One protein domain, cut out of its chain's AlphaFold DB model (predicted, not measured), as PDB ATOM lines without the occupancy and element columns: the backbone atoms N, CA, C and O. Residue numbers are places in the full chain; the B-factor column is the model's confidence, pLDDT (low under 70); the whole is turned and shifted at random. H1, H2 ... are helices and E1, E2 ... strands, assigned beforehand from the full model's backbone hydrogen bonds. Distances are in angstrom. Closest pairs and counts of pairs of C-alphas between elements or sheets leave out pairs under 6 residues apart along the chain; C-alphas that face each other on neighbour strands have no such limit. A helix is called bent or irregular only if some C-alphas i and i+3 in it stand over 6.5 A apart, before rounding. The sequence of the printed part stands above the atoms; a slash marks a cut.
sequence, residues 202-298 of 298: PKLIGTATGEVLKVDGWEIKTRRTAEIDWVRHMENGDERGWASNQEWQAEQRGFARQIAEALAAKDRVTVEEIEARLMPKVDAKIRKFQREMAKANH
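This is residues 202 to 298 of the 298 residues of an uncharacterized protein of Micromonospora craterilacus (UniProt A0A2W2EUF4). A small strand hairpin, E1 and E2, packs on one side of a helical hairpin of H1 and H2, which run side by side in opposite ways. The long, kinked H3 folds back from H2 and crosses H1, and residues 291 to 298, of which 291 to 296 belong to H3, stick out as an arm that adds to the length. The printed part has 97 residues with two strands and three helices, in the order E1, E2, H1, H2, H3; the sheet E1 - E2 is antiparallel and the class is mostly helix. The whole is compact, with a radius of gyration of the C-alphas of 14.4 A and spans of 50 by 24 by 20 A.

Find C-alpha 213 at (103.121, 32.833, 173.535), where E1, residues 213 to 215, begins; E2 is residues 218 to 220. H1, residues 223 to 237, runs 20.8 A, and H2, residues 246 to 267, runs 31.0 A. H3, residues 271 to 296, runs 36.6 A to C-alpha 296 at (70.635, 16.868, 183.581); it is irregular, with C-alphas 277 and 280 7.1 A apart, and has a kink of 41 degrees near residue 278.

Look first at the hairpin E1 and E2, where N 215 and O 218 are 2.9 A apart, within hydrogen-bond range. The closest C-alphas of E1 and H2, Val 215 and Phe 255, are 6.0 A apart. H1 and H2 touch at a shallow tilt of 24 degrees, closest at C-alphas Gly 237 and Gln 249, 4.0 A. H3 touches H1 with residues 278 to 286 alone, at a steep tilt of 57 degrees, closest at C-alphas Val 282 and Val 231, 5.5 A. H2 and H3, a helical hairpin, touch at a steep tilt of 43 degrees, closest at C-alphas Ala 264 and Val 271, 5.3 A. Both strands are apart from H3. Each O i to N i+4 pair is within hydrogen-bond range in H1 and H2, and 19 of 22 are in H3.

The C-alphas farthest apart, Thr 209 and His 298, are 51.3 A apart. The printed part has no cut and no long link. Look for low confidence at residues 241 to 243, under 70.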
ATOM      1  N   PRO A 202     107.968  22.889 163.590       88.94
ATOM      2  CA  PRO A 202     106.525  22.849 163.351       88.94
ATOM      3  C   PRO A 202     105.685  22.495 164.593       88.94
ATOM      4  O   PRO A 202     104.477  22.741 164.603       88.94
ATOM      5  N   LYS A 203     106.286  21.906 165.635       91.50
ATOM      6  CA  LYS A 203     105.598  21.505 166.872       91.50
ATOM      7  C   LYS A 203     105.526  22.624 167.902       91.50
ATOM      8  O   LYS A 203     104.588  22.635 168.704       91.50
ATOM      9  N   LEU A 204     106.501  23.527 167.912       93.38
ATOM     10  CA  LEU A 204     106.553  24.642 168.851       93.38
ATOM     11  C   LEU A 204     105.739  25.827 168.327       93.38
ATOM     12  O   LEU A 204     105.620  26.036 167.119       93.38
ATOM     13  N   ILE A 205     105.173  26.596 169.254       93.88
ATOM     14  CA  ILE A 205     104.439  27.825 168.947       93.88
ATOM     15  C   ILE A 205     105.051  28.996 169.712       93.88
ATOM     16  O   ILE A 205     105.570  28.836 170.817       93.88
ATOM     17  N   GLY A 206     105.008  30.170 169.099       92.81
ATOM     18  CA  GLY A 206     105.438  31.433 169.679       92.81
ATOM     19  C   GLY A 206     104.707  32.584 169.003       92.81
ATOM     20  O   GLY A 206     103.854  32.364 168.143       92.81
ATOM     21  N   THR A 207     105.043  33.811 169.382       91.88
ATOM     22  CA  THR A 207     104.597  35.002 168.647       91.88
ATOM     23  C   THR A 207     105.205  35.022 167.238       91.88
ATOM     24  O   THR A 207     106.137  34.270 166.940       91.88
ATOM     25  N   ALA A 208     104.751  35.938 166.379       83.69
ATOM     26  CA  ALA A 208     105.356  36.148 165.058       83.69
ATOM     27  C   ALA A 208     106.869  36.464 165.126       83.69
ATOM     28  O   ALA A 208     107.614  36.157 164.200       83.69
ATOM     29  N   THR A 209     107.340  37.030 166.242       84.75
ATOM     30  CA  THR A 209     108.757  37.330 166.499       84.75
ATOM     31  C   THR A 209     109.525  36.165 167.142       84.75
ATOM     32  O   THR A 209     110.727  36.283 167.388       84.75
ATOM     33  N   GLY A 210     108.862  35.030 167.406       86.12
ATOM     34  CA  GLY A 210     109.423  33.836 168.047       86.12
ATOM     35  C   GLY A 210     109.480  33.900 169.578       86.12
ATOM     36  O   GLY A 210     110.093  33.042 170.222       86.12
ATOM     37  N   GLU A 211     108.863  34.906 170.194       90.50
ATOM     38  CA  GLU A 211     108.762  34.997 171.651       90.50
ATOM     39  C   GLU A 211     107.780  33.962 172.209       90.50
ATOM     40  O   GLU A 211     107.050  33.290 171.477       90.50
ATOM     41  N   VAL A 212     107.795  33.790 173.530       92.62
ATOM     42  CA  VAL A 212     106.875  32.883 174.221       92.62
ATOM     43  C   VAL A 212     105.444  33.383 174.041       92.62
ATOM     44  O   VAL A 212     105.147  34.523 174.393       92.62
ATOM     45  N   LEU A 213     104.546  32.522 173.560       95.00
ATOM     46  CA  LEU A 213     103.121  32.833 173.535       95.00
ATOM     47  C   LEU A 213     102.560  32.737 174.959       95.00
ATOM     48  O   LEU A 213     102.507  31.648 175.535       95.00
ATOM     49  N   LYS A 214     102.162  33.880 175.526       95.88
ATOM     50  CA  LYS A 214     101.488  33.962 176.827       95.88
ATOM     51  C   LYS A 214     100.060  34.449 176.650       95.88
ATOM     52  O   LYS A 214      99.861  35.533 176.107       95.88
ATOM     53  N   VAL A 215      99.107  33.658 177.124       95.50
ATOM     54  CA  VAL A 215      97.668  33.921 177.024       95.50
ATOM     55  C   VAL A 215      97.054  33.605 178.380       95.50
ATOM     56  O   VAL A 215      97.373  32.567 178.957       95.50
ATOM     57  N   ASP A 216      96.241  34.517 178.917       92.44
ATOM     58  CA  ASP A 216      95.628  34.368 180.248       92.44
ATOM     59  C   ASP A 216      96.659  34.115 181.377       92.44
ATOM     60  O   ASP A 216      96.467  33.324 182.294       92.44
ATOM     61  N   GLY A 217      97.849  34.718 181.264       91.25
ATOM     62  CA  GLY A 217      98.954  34.511 182.211       91.25
ATOM     63  C   GLY A 217      99.697  33.171 182.080       91.25
ATOM     64  O   GLY A 217     100.733  32.994 182.726       91.25
ATOM     65  N   TRP A 218      99.246  32.262 181.211       92.12
ATOM     66  CA  TRP A 218      99.856  30.950 180.985       92.12
ATOM     67  C   TRP A 218     100.703  30.909 179.713       92.12
ATOM     68  O   TRP A 218     100.391  31.539 178.707       92.12
ATOM     69  N   GLU A 219     101.789  30.136 179.747       96.25
ATOM     70  CA  GLU A 219     102.656  29.907 178.589       96.25
ATOM     71  C   GLU A 219     102.170  28.716 177.750       96.25
ATOM     72  O   GLU A 219     102.101  27.582 178.234       96.25
ATOM     73  N   ILE A 220     101.935  28.958 176.459       96.06
ATOM     74  CA  ILE A 220     101.564  27.934 175.480       96.06
ATOM     75  C   ILE A 220     102.799  27.564 174.654       96.06
ATOM     76  O   ILE A 220     103.318  28.364 173.880       96.06
ATOM     77  N   LYS A 221     103.278  26.324 174.813       93.56
ATOM     78  CA  LYS A 221     104.557  25.871 174.227       93.56
ATOM     79  C   LYS A 221     104.431  25.187 172.874       93.56
ATOM     80  O   LYS A 221     105.372  25.209 172.085       93.56
ATOM     81  N   THR A 222     103.300  24.531 172.619       96.69
ATOM     82  CA  THR A 222     103.134  23.679 171.435       96.69
ATOM     83  C   THR A 222     101.945  24.101 170.598       96.69
ATOM     84  O   THR A 222     100.931  24.563 171.122       96.69
ATOM     85  N   ARG A 223     102.045  23.848 169.292       96.00
ATOM     86  CA  ARG A 223     100.962  24.048 168.329       96.00
ATOM     87  C   ARG A 223      99.676  23.338 168.756       96.00
ATOM     88  O   ARG A 223      98.605  23.929 168.734       96.00
ATOM     89  N   ARG A 224      99.778  22.076 169.187       96.62
ATOM     90  CA  ARG A 224      98.610  21.288 169.611       96.62
ATOM     91  C   ARG A 224      97.923  21.907 170.827       96.62
ATOM     92  O   ARG A 224      96.699  21.935 170.870       96.62
ATOM     93  N   THR A 225      98.694  22.387 171.802       96.88
ATOM     94  CA  THR A 225      98.142  23.077 172.976       96.88
ATOM     95  C   THR A 225      97.458  24.379 172.570       96.88
ATOM     96  O   THR A 225      96.347  24.617 173.016       96.88
ATOM     97  N   ALA A 226      98.058  25.159 171.663       97.25
ATOM     98  CA  ALA A 226      97.437  26.370 171.126       97.25
ATOM     99  C   ALA A 226      96.084  26.079 170.458       97.25
ATOM    100  O   ALA A 226      95.102  26.745 170.759       97.25
ATOM    101  N   GLU A 227      95.985  25.047 169.615       97.62
ATOM    102  CA  GLU A 227      94.704  24.668 168.999       97.62
ATOM    103  C   GLU A 227      93.643  24.261 170.039       97.62
ATOM    104  O   GLU A 227      92.469  24.592 169.885       97.62
ATOM    105  N   ILE A 228      94.038  23.539 171.093       96.94
ATOM    106  CA  ILE A 228      93.132  23.134 172.181       96.94
ATOM    107  C   ILE A 228      92.652  24.355 172.971       96.94
ATOM    108  O   ILE A 228      91.452  24.480 173.224       96.94
ATOM    109  N   ASP A 229      93.571  25.244 173.339       96.88
ATOM    110  CA  ASP A 229      93.265  26.434 174.129       96.88
ATOM    111  C   ASP A 229      92.428  27.429 173.325       96.88
ATOM    112  O   ASP A 229      91.474  27.978 173.868       96.88
ATOM    113  N   TRP A 230      92.686  27.582 172.023       97.88
ATOM    114  CA  TRP A 230      91.830  28.368 171.135       97.88
ATOM    115  C   TRP A 230      90.382  27.866 171.171       97.88
ATOM    116  O   TRP A 230      89.463  28.644 171.417       97.88
ATOM    117  N   VAL A 231      90.176  26.550 171.008       97.00
ATOM    118  CA  VAL A 231      88.832  25.944 171.059       97.00
ATOM    119  C   VAL A 231      88.179  26.177 172.421       97.00
ATOM    120  O   VAL A 231      86.990  26.475 172.473       97.00
ATOM    121  N   ARG A 232      88.938  26.062 173.518       95.12
ATOM    122  CA  ARG A 232      88.448  26.319 174.881       95.12
ATOM    123  C   ARG A 232      88.020  27.777 175.066       95.12
ATOM    124  O   ARG A 232      86.947  28.020 175.604       95.12
ATOM    125  N   HIS A 233      88.833  28.738 174.630       95.19
ATOM    126  CA  HIS A 233      88.513  30.161 174.754       95.19
ATOM    127  C   HIS A 233      87.309  30.550 173.883       95.19
ATOM    128  O   HIS A 233      86.453  31.302 174.337       95.19
ATOM    129  N   MET A 234      87.171  29.979 172.686       95.25
ATOM    130  CA  MET A 234      85.985  30.194 171.848       95.25
ATOM    131  C   MET A 234      84.719  29.561 172.430       95.25
ATOM    132  O   MET A 234      83.677  30.201 172.433       95.25
ATOM    133  N   GLU A 235      84.805  28.343 172.971       92.81
ATOM    134  CA  GLU A 235      83.699  27.687 173.688       92.81
ATOM    135  C   GLU A 235      83.218  28.528 174.881       92.81
ATOM    136  O   GLU A 235      82.018  28.685 175.094       92.81
ATOM    137  N   ASN A 236      84.158  29.099 175.632       88.31
ATOM    138  CA  ASN A 236      83.886  29.965 176.773       88.31
ATOM    139  C   ASN A 236      83.325  31.339 176.368       88.31
ATOM    140  O   ASN A 236      82.489  31.901 177.071       88.31
ATOM    141  N   GLY A 237      83.793  31.891 175.248       86.31
ATOM    142  CA  GLY A 237      83.344  33.176 174.716       86.31
ATOM    143  C   GLY A 237      82.027  33.118 173.939       86.31
ATOM    144  O   GLY A 237      81.531  34.172 173.536       86.31
ATOM    145  N   ASP A 238      81.480  31.924 173.699       87.12
ATOM    146  CA  ASP A 238      80.215  31.730 172.994       87.12
ATOM    147  C   ASP A 238      79.024  31.916 173.944       87.12
ATOM    148  O   ASP A 238      78.962  31.356 175.040       87.12
ATOM    149  N   GLU A 239      78.042  32.690 173.496       76.62
ATOM    150  CA  GLU A 239      76.807  32.991 174.226       76.62
ATOM    151  C   GLU A 239      75.925  31.760 174.490       76.62
ATOM    152  O   GLU A 239      75.114  31.761 175.413       76.62
ATOM    153  N   ARG A 240      76.112  30.677 173.726       73.38
ATOM    154  CA  ARG A 240      75.451  29.377 173.927       73.38
ATOM    155  C   ARG A 240      76.154  28.515 174.986       73.38
ATOM    156  O   ARG A 240      75.713  27.388 175.230       73.38
ATOM    157  N   GLY A 241      77.268  29.002 175.534       66.69
ATOM    158  CA  GLY A 241      78.126  28.338 176.510       66.69
ATOM    159  C   GLY A 241      77.727  28.581 177.972       66.69
ATOM    160  O   GLY A 241      76.555  28.723 178.311       66.69
ATOM    161  N   TRP A 242      78.726  28.563 178.862       65.44
ATOM    162  CA  TRP A 242      78.547  28.491 180.324       65.44
ATOM    163  C   TRP A 242      78.275  29.833 181.020       65.44
ATOM    164  O   TRP A 242      77.744  29.847 182.129       65.44
ATOM    165  N   ALA A 243      78.684  30.956 180.426       65.44
ATOM    166  CA  ALA A 243      78.758  32.237 181.124       65.44
ATOM    167  C   ALA A 243      77.811  33.274 180.519       65.44
ATOM    168  O   ALA A 243      77.868  33.543 179.325       65.44
ATOM    169  N   SER A 244      77.003  33.920 181.360       73.88
ATOM    170  CA  SER A 244      76.162  35.068 180.987       73.88
ATOM    171  C   SER A 244      76.899  36.415 181.048       73.88
ATOM    172  O   SER A 244      76.345  37.438 180.650       73.88
ATOM    173  N   ASN A 245      78.141  36.438 181.547       88.38
ATOM    174  CA  ASN A 245      78.931  37.661 181.673       88.38
ATOM    175  C   ASN A 245      79.575  38.046 180.328       88.38
ATOM    176  O   ASN A 245      80.534  37.412 179.883       88.38
ATOM    177  N   GLN A 246      79.070  39.120 179.716       88.81
ATOM    178  CA  GLN A 246      79.549  39.631 178.429       88.81
ATOM    179  C   GLN A 246      81.004  40.128 178.458       88.81
ATOM    180  O   GLN A 246      81.707  39.971 177.460       88.81
ATOM    181  N   GLU A 247      81.472  40.698 179.573       90.19
ATOM    182  CA  GLU A 247      82.853  41.188 179.697       90.19
ATOM    183  C   GLU A 247      83.842  40.026 179.663       90.19
ATOM    184  O   GLU A 247      84.795  40.033 178.886       90.19
ATOM    185  N   TRP A 248      83.555  38.978 180.438       90.00
ATOM    186  CA  TRP A 248      84.371  37.771 180.440       90.00
ATOM    187  C   TRP A 248      84.371  37.096 179.065       90.00
ATOM    188  O   TRP A 248      85.422  36.718 178.563       90.00
ATOM    189  N   GLN A 249      83.221  37.009 178.387       90.25
ATOM    190  CA  GLN A 249      83.175  36.475 177.021       90.25
ATOM    191  C   GLN A 249      84.035  37.289 176.039       90.25
ATOM    192  O   GLN A 249      84.696  36.714 175.172       90.25
ATOM    193  N   ALA A 250      84.030  38.621 176.153       91.50
ATOM    194  CA  ALA A 250      84.862  39.485 175.319       91.50
ATOM    195  C   ALA A 250      86.358  39.257 175.583       91.50
ATOM    196  O   ALA A 250      87.134  39.169 174.631       91.50
ATOM    197  N   GLU A 251      86.746  39.078 176.845       93.88
ATOM    198  CA  GLU A 251      88.108  38.710 177.238       93.88
ATOM    199  C   GLU A 251      88.523  37.357 176.634       93.88
ATOM    200  O   GLU A 251      89.576  37.253 175.999       93.88
ATOM    201  N   GLN A 252      87.660  36.338 176.720       94.94
ATOM    202  CA  GLN A 252      87.912  35.020 176.126       94.94
ATOM    203  C   GLN A 252      88.088  35.099 174.600       94.94
ATOM    204  O   GLN A 252      88.995  34.471 174.051       94.94
ATOM    205  N   ARG A 253      87.286  35.917 173.903       94.50
ATOM    206  CA  ARG A 253      87.468  36.173 172.461       94.50
ATOM    207  C   ARG A 253      88.789  36.888 172.161       94.50
ATOM    208  O   ARG A 253      89.434  36.568 171.165       94.50
ATOM    209  N   GLY A 254      89.225  37.801 173.031       96.00
ATOM    210  CA  GLY A 254      90.544  38.433 172.947       96.00
ATOM    211  C   GLY A 254      91.685  37.414 173.026       96.00
ATOM    212  O   GLY A 254      92.573  37.409 172.172       96.00
ATOM    213  N   PHE A 255      91.619  36.490 173.989       96.75
ATOM    214  CA  PHE A 255      92.584  35.395 174.120       96.75
ATOM    215  C   PHE A 255      92.577  34.454 172.911       96.75
ATOM    216  O   PHE A 255      93.641  34.107 172.392       96.75
ATOM    217  N   ALA A 256      91.397  34.078 172.413       96.75
ATOM    218  CA  ALA A 256      91.279  33.260 171.210       96.75
ATOM    219  C   ALA A 256      91.913  33.950 169.992       96.75
ATOM    220  O   ALA A 256      92.685  33.324 169.265       96.75
ATOM    221  N   ARG A 257      91.673  35.253 169.801       96.81
ATOM    222  CA  ARG A 257      92.282  36.021 168.709       96.81
ATOM    223  C   ARG A 257      93.810  36.028 168.786       96.81
ATOM    224  O   ARG A 257      94.462  35.752 167.784       96.81
ATOM    225  N   GLN A 258      94.381  36.252 169.970       96.56
ATOM    226  CA  GLN A 258      95.836  36.221 170.168       96.56
ATOM    227  C   GLN A 258      96.440  34.855 169.787       96.56
ATOM    228  O   GLN A 258      97.500  34.782 169.160       96.56
ATOM    229  N   ILE A 259      95.762  33.756 170.136       97.44
ATOM    230  CA  ILE A 259      96.193  32.405 169.751       97.44
ATOM    231  C   ILE A 259      96.065  32.199 168.235       97.44
ATOM    232  O   ILE A 259      96.954  31.606 167.620       97.44
ATOM    233  N   ALA A 260      94.985  32.690 167.624       97.25
ATOM    234  CA  ALA A 260      94.756  32.569 166.189       97.25
ATOM    235  C   ALA A 260      95.815  33.327 165.377       97.25
ATOM    236  O   ALA A 260      96.340  32.773 164.417       97.25
ATOM    237  N   GLU A 261      96.204  34.529 165.805       96.69
ATOM    238  CA  GLU A 261      97.292  35.311 165.204       96.69
ATOM    239  C   GLU A 261      98.635  34.564 165.262       96.69
ATOM    240  O   GLU A 261      99.363  34.509 164.268       96.69
ATOM    241  N   ALA A 262      98.947  33.913 166.388       96.06
ATOM    242  CA  ALA A 262     100.156  33.100 166.521       96.06
ATOM    243  C   ALA A 262     100.140  31.863 165.599       96.06
ATOM    244  O   ALA A 262     101.142  31.552 164.952       96.06
ATOM    245  N   LEU A 263      99.002  31.168 165.508       96.50
ATOM    246  CA  LEU A 263      98.825  30.023 164.607       96.50
ATOM    247  C   LEU A 263      98.878  30.441 163.129       96.50
ATOM    248  O   LEU A 263      99.510  29.752 162.330       96.50
ATOM    249  N   ALA A 264      98.268  31.574 162.782       96.06
ATOM    250  CA  ALA A 264      98.259  32.150 161.441       96.06
ATOM    251  C   ALA A 264      99.678  32.518 160.990       96.06
ATOM    252  O   ALA A 264     100.126  32.083 159.928       96.06
ATOM    253  N   ALA A 265     100.438  33.214 161.843       94.25
ATOM    254  CA  ALA A 265     101.840  33.538 161.585       94.25
ATOM    255  C   ALA A 265     102.702  32.278 161.390       94.25
ATOM    256  O   ALA A 265     103.575  32.248 160.519       94.25
ATOM    257  N   LYS A 266     102.443  31.223 162.173       93.56
ATOM    258  CA  LYS A 266     103.170  29.951 162.085       93.56
ATOM    259  C   LYS A 266     102.879  29.191 160.790       93.56
ATOM    260  O   LYS A 266     103.807  28.674 160.172       93.56
ATOM    261  N   ASP A 267     101.612  29.122 160.395       94.38
ATOM    262  CA  ASP A 267     101.156  28.402 159.202       94.38
ATOM    263  C   ASP A 267     101.274  29.241 157.914       94.38
ATOM    264  O   ASP A 267     101.149  28.691 156.823       94.38
ATOM    265  N   ARG A 268     101.566  30.546 158.033       94.56
ATOM    266  CA  ARG A 268     101.587  31.532 156.934       94.56
ATOM    267  C   ARG A 268     100.241  31.631 156.207       94.56
ATOM    268  O   ARG A 268     100.192  31.703 154.982       94.56
ATOM    269  N   VAL A 269      99.173  31.632 156.991       96.81
ATOM    270  CA  VAL A 269      97.769  31.742 156.565       96.81
ATOM    271  C   VAL A 269      97.124  32.929 157.274       96.81
ATOM    272  O   VAL A 269      97.748  33.530 158.153       96.81
ATOM    273  N   THR A 270      95.897  33.293 156.916       97.62
ATOM    274  CA  THR A 270      95.171  34.352 157.627       97.62
ATOM    275  C   THR A 270      94.540  33.836 158.923       97.62
ATOM    276  O   THR A 270      94.399  32.629 159.144       97.62
ATOM    277  N   VAL A 271      94.162  34.757 159.813       97.06
ATOM    278  CA  VAL A 271      93.464  34.415 161.063       97.06
ATOM    279  C   VAL A 271      92.136  33.730 160.750       97.06
ATOM    280  O   VAL A 271      91.827  32.697 161.333       97.06
ATOM    281  N   GLU A 272      91.407  34.230 159.759       97.69
ATOM    282  CA  GLU A 272      90.114  33.706 159.325       97.69
ATOM    283  C   GLU A 272      90.223  32.252 158.838       97.69
ATOM    284  O   GLU A 272      89.348  31.433 159.120       97.69
ATOM    285  N   GLU A 273      91.321  31.890 158.165       97.50
ATOM    286  CA  GLU A 273      91.586  30.508 157.749       97.50
ATOM    287  C   GLU A 273      91.815  29.577 158.955       97.50
ATOM    288  O   GLU A 273      91.344  28.433 158.963       97.50
ATOM    289  N   ILE A 274      92.494  30.059 160.005       97.88
ATOM    290  CA  ILE A 274      92.658  29.318 161.266       97.88
ATOM    291  C   ILE A 274      91.310  29.128 161.960       97.88
ATOM    292  O   ILE A 274      90.995  28.011 162.387       97.88
ATOM    293  N   GLU A 275      90.517  30.194 162.065       97.00
ATOM    294  CA  GLU A 275      89.203  30.164 162.704       97.00
ATOM    295  C   GLU A 275      88.267  29.204 161.971       97.00
ATOM    296  O   GLU A 275      87.709  28.301 162.596       97.00
ATOM    297  N   ALA A 276      88.175  29.300 160.642       97.44
ATOM    298  CA  ALA A 276      87.369  28.401 159.818       97.44
ATOM    299  C   ALA A 276      87.784  26.929 159.990       97.44
ATOM    300  O   ALA A 276      86.933  26.040 160.075       97.44
ATOM    301  N   ARG A 277      89.092  26.658 160.104       97.75
ATOM    302  CA  ARG A 277      89.624  25.306 160.324       97.75
ATOM    303  C   ARG A 277      89.258  24.735 161.695       97.75
ATOM    304  O   ARG A 277      89.047  23.527 161.817       97.75
ATOM    305  N   LEU A 278      89.239  25.560 162.742       97.50
ATOM    306  CA  LEU A 278      89.044  25.104 164.123       97.50
ATOM    307  C   LEU A 278      87.590  25.213 164.612       97.50
ATOM    308  O   LEU A 278      87.208  24.444 165.498       97.50
ATOM    309  N   MET A 279      86.762  26.075 164.017       96.94
ATOM    310  CA  MET A 279      85.360  26.297 164.401       96.94
ATOM    311  C   MET A 279      84.510  25.014 164.473       96.94
ATOM    312  O   MET A 279      83.790  24.844 165.459       96.94
ATOM    313  N   PRO A 280      84.641  24.029 163.556       97.75
ATOM    314  CA  PRO A 280      83.877  22.783 163.663       97.75
ATOM    315  C   PRO A 280      84.110  22.024 164.981       97.75
ATOM    316  O   PRO A 280      83.212  21.323 165.459       97.75
ATOM    317  N   LYS A 281      85.299  22.162 165.593       96.50
ATOM    318  CA  LYS A 281      85.613  21.567 166.905       96.50
ATOM    319  C   LYS A 281      84.893  22.301 168.042       96.50
ATOM    320  O   LYS A 281      84.426  21.638 168.968       96.50
ATOM    321  N   VAL A 282      84.785  23.629 167.958       95.69
ATOM    322  CA  VAL A 282      84.039  24.467 168.917       95.69
ATOM    323  C   VAL A 282      82.563  24.086 168.884       95.69
ATOM    324  O   VAL A 282      82.007  23.679 169.904       95.69
ATOM    325  N   ASP A 283      81.958  24.067 167.696       94.38
ATOM    326  CA  ASP A 283      80.554  23.690 167.526       94.38
ATOM    327  C   ASP A 283      80.259  22.274 168.042       94.38
ATOM    328  O   ASP A 283      79.218  22.013 168.652       94.38
ATOM    329  N   ALA A 284      81.169  21.322 167.803       95.62
ATOM    330  CA  ALA A 284      81.021  19.954 168.292       95.62
ATOM    331  C   ALA A 284      81.018  19.880 169.826       95.62
ATOM    332  O   ALA A 284      80.231  19.112 170.394       95.62
ATOM    333  N   LYS A 285      81.860  20.680 170.491       94.12
ATOM    334  CA  LYS A 285      81.890  20.791 171.950       94.12
ATOM    335  C   LYS A 285      80.632  21.449 172.507       94.12
ATOM    336  O   LYS A 285      80.000  20.846 173.371       94.12
ATOM    337  N   ILE A 286      80.208  22.589 171.959       92.19
ATOM    338  CA  ILE A 286      78.981  23.284 172.387       92.19
ATOM    339  C   ILE A 286      77.774  22.345 172.272       92.19
ATOM    340  O   ILE A 286      77.032  22.161 173.234       92.19
ATOM    341  N   ARG A 287      77.619  21.643 171.139       93.69
ATOM    342  CA  ARG A 287      76.545  20.646 170.966       93.69
ATOM    343  C   ARG A 287      76.622  19.506 171.980       93.69
ATOM    344  O   ARG A 287      75.595  18.967 172.389       93.69
ATOM    345  N   LYS A 288      77.826  19.056 172.345       93.75
ATOM    346  CA  LYS A 288      78.002  18.032 173.383       93.75
ATOM    347  C   LYS A 288      77.537  18.566 174.737       93.75
ATOM    348  O   LYS A 288      76.712  17.907 175.363       93.75
ATOM    349  N   PHE A 289      77.992  19.754 175.116       88.94
ATOM    350  CA  PHE A 289      77.620  20.403 176.366       88.94
ATOM    351  C   PHE A 289      76.101  20.613 176.481       88.94
ATOM    352  O   PHE A 289      75.493  20.201 177.464       88.94
ATOM    353  N   GLN A 290      75.454  21.133 175.435       89.31
ATOM    354  CA  GLN A 290      73.997  21.316 175.399       89.31
ATOM    355  C   GLN A 290      73.227  20.001 175.586       89.31
ATOM    356  O   GLN A 290      72.229  19.962 176.304       89.31
ATOM    357  N   ARG A 291      73.696  18.901 174.979       93.12
ATOM    358  CA  ARG A 291      73.090  17.572 175.171       93.12
ATOM    359  C   ARG A 291      73.255  17.057 176.598       93.12
ATOM    360  O   ARG A 291      72.356  16.389 177.096       93.12
ATOM    361  N   GLU A 292      74.392  17.319 177.234       91.69
ATOM    362  CA  GLU A 292      74.639  16.940 178.630       91.69
ATOM    363  C   GLU A 292      73.765  17.760 179.587       91.69
ATOM    364  O   GLU A 292      73.134  17.184 180.469       91.69
ATOM    365  N   MET A 293      73.620  19.065 179.342       88.31
ATOM    366  CA  MET A 293      72.721  19.926 180.112       88.31
ATOM    367  C   MET A 293      71.249  19.535 179.967       88.31
ATOM    368  O   MET A 293      70.532  19.474 180.961       88.31
ATOM    369  N   ALA A 294      70.797  19.226 178.749       91.12
ATOM    370  CA  ALA A 294      69.428  18.770 178.519       91.12
ATOM    371  C   ALA A 294      69.126  17.478 179.295       91.12
ATOM    372  O   ALA A 294      68.061  17.358 179.886       91.12
ATOM    373  N   LYS A 295      70.080  16.538 179.349       93.12
ATOM    374  CA  LYS A 295      69.945  15.304 180.139       93.12
ATOM    375  C   LYS A 295      69.901  15.551 181.645       93.12
ATOM    376  O   LYS A 295      69.245  14.789 182.332       93.12
ATOM    377  N   ALA A 296      70.614  16.554 182.151       90.88
ATOM    378  CA  ALA A 296      70.635  16.868 183.581       90.88
ATOM    379  C   ALA A 296      69.337  17.535 184.074       90.88
ATOM    380  O   ALA A 296      69.044  17.489 185.264       90.88
ATOM    381  N   ASN A 297      68.574  18.154 183.167       86.44
ATOM    382  CA  ASN A 297      67.310  18.832 183.469       86.44
ATOM    383  C   ASN A 297      66.068  17.925 183.326       86.44
ATOM    384  O   ASN A 297      64.951  18.404 183.524       86.44
ATOM    385  N   HIS A 298      66.253  16.654 182.956       77.69
ATOM    386  CA  HIS A 298      65.210  15.628 182.844       77.69
ATOM    387  C   HIS A 298      65.370  14.581 183.945       77.69
ATOM    388  O   HIS A 298      64.320  14.132 184.454       77.69
TER     389      HIS A 298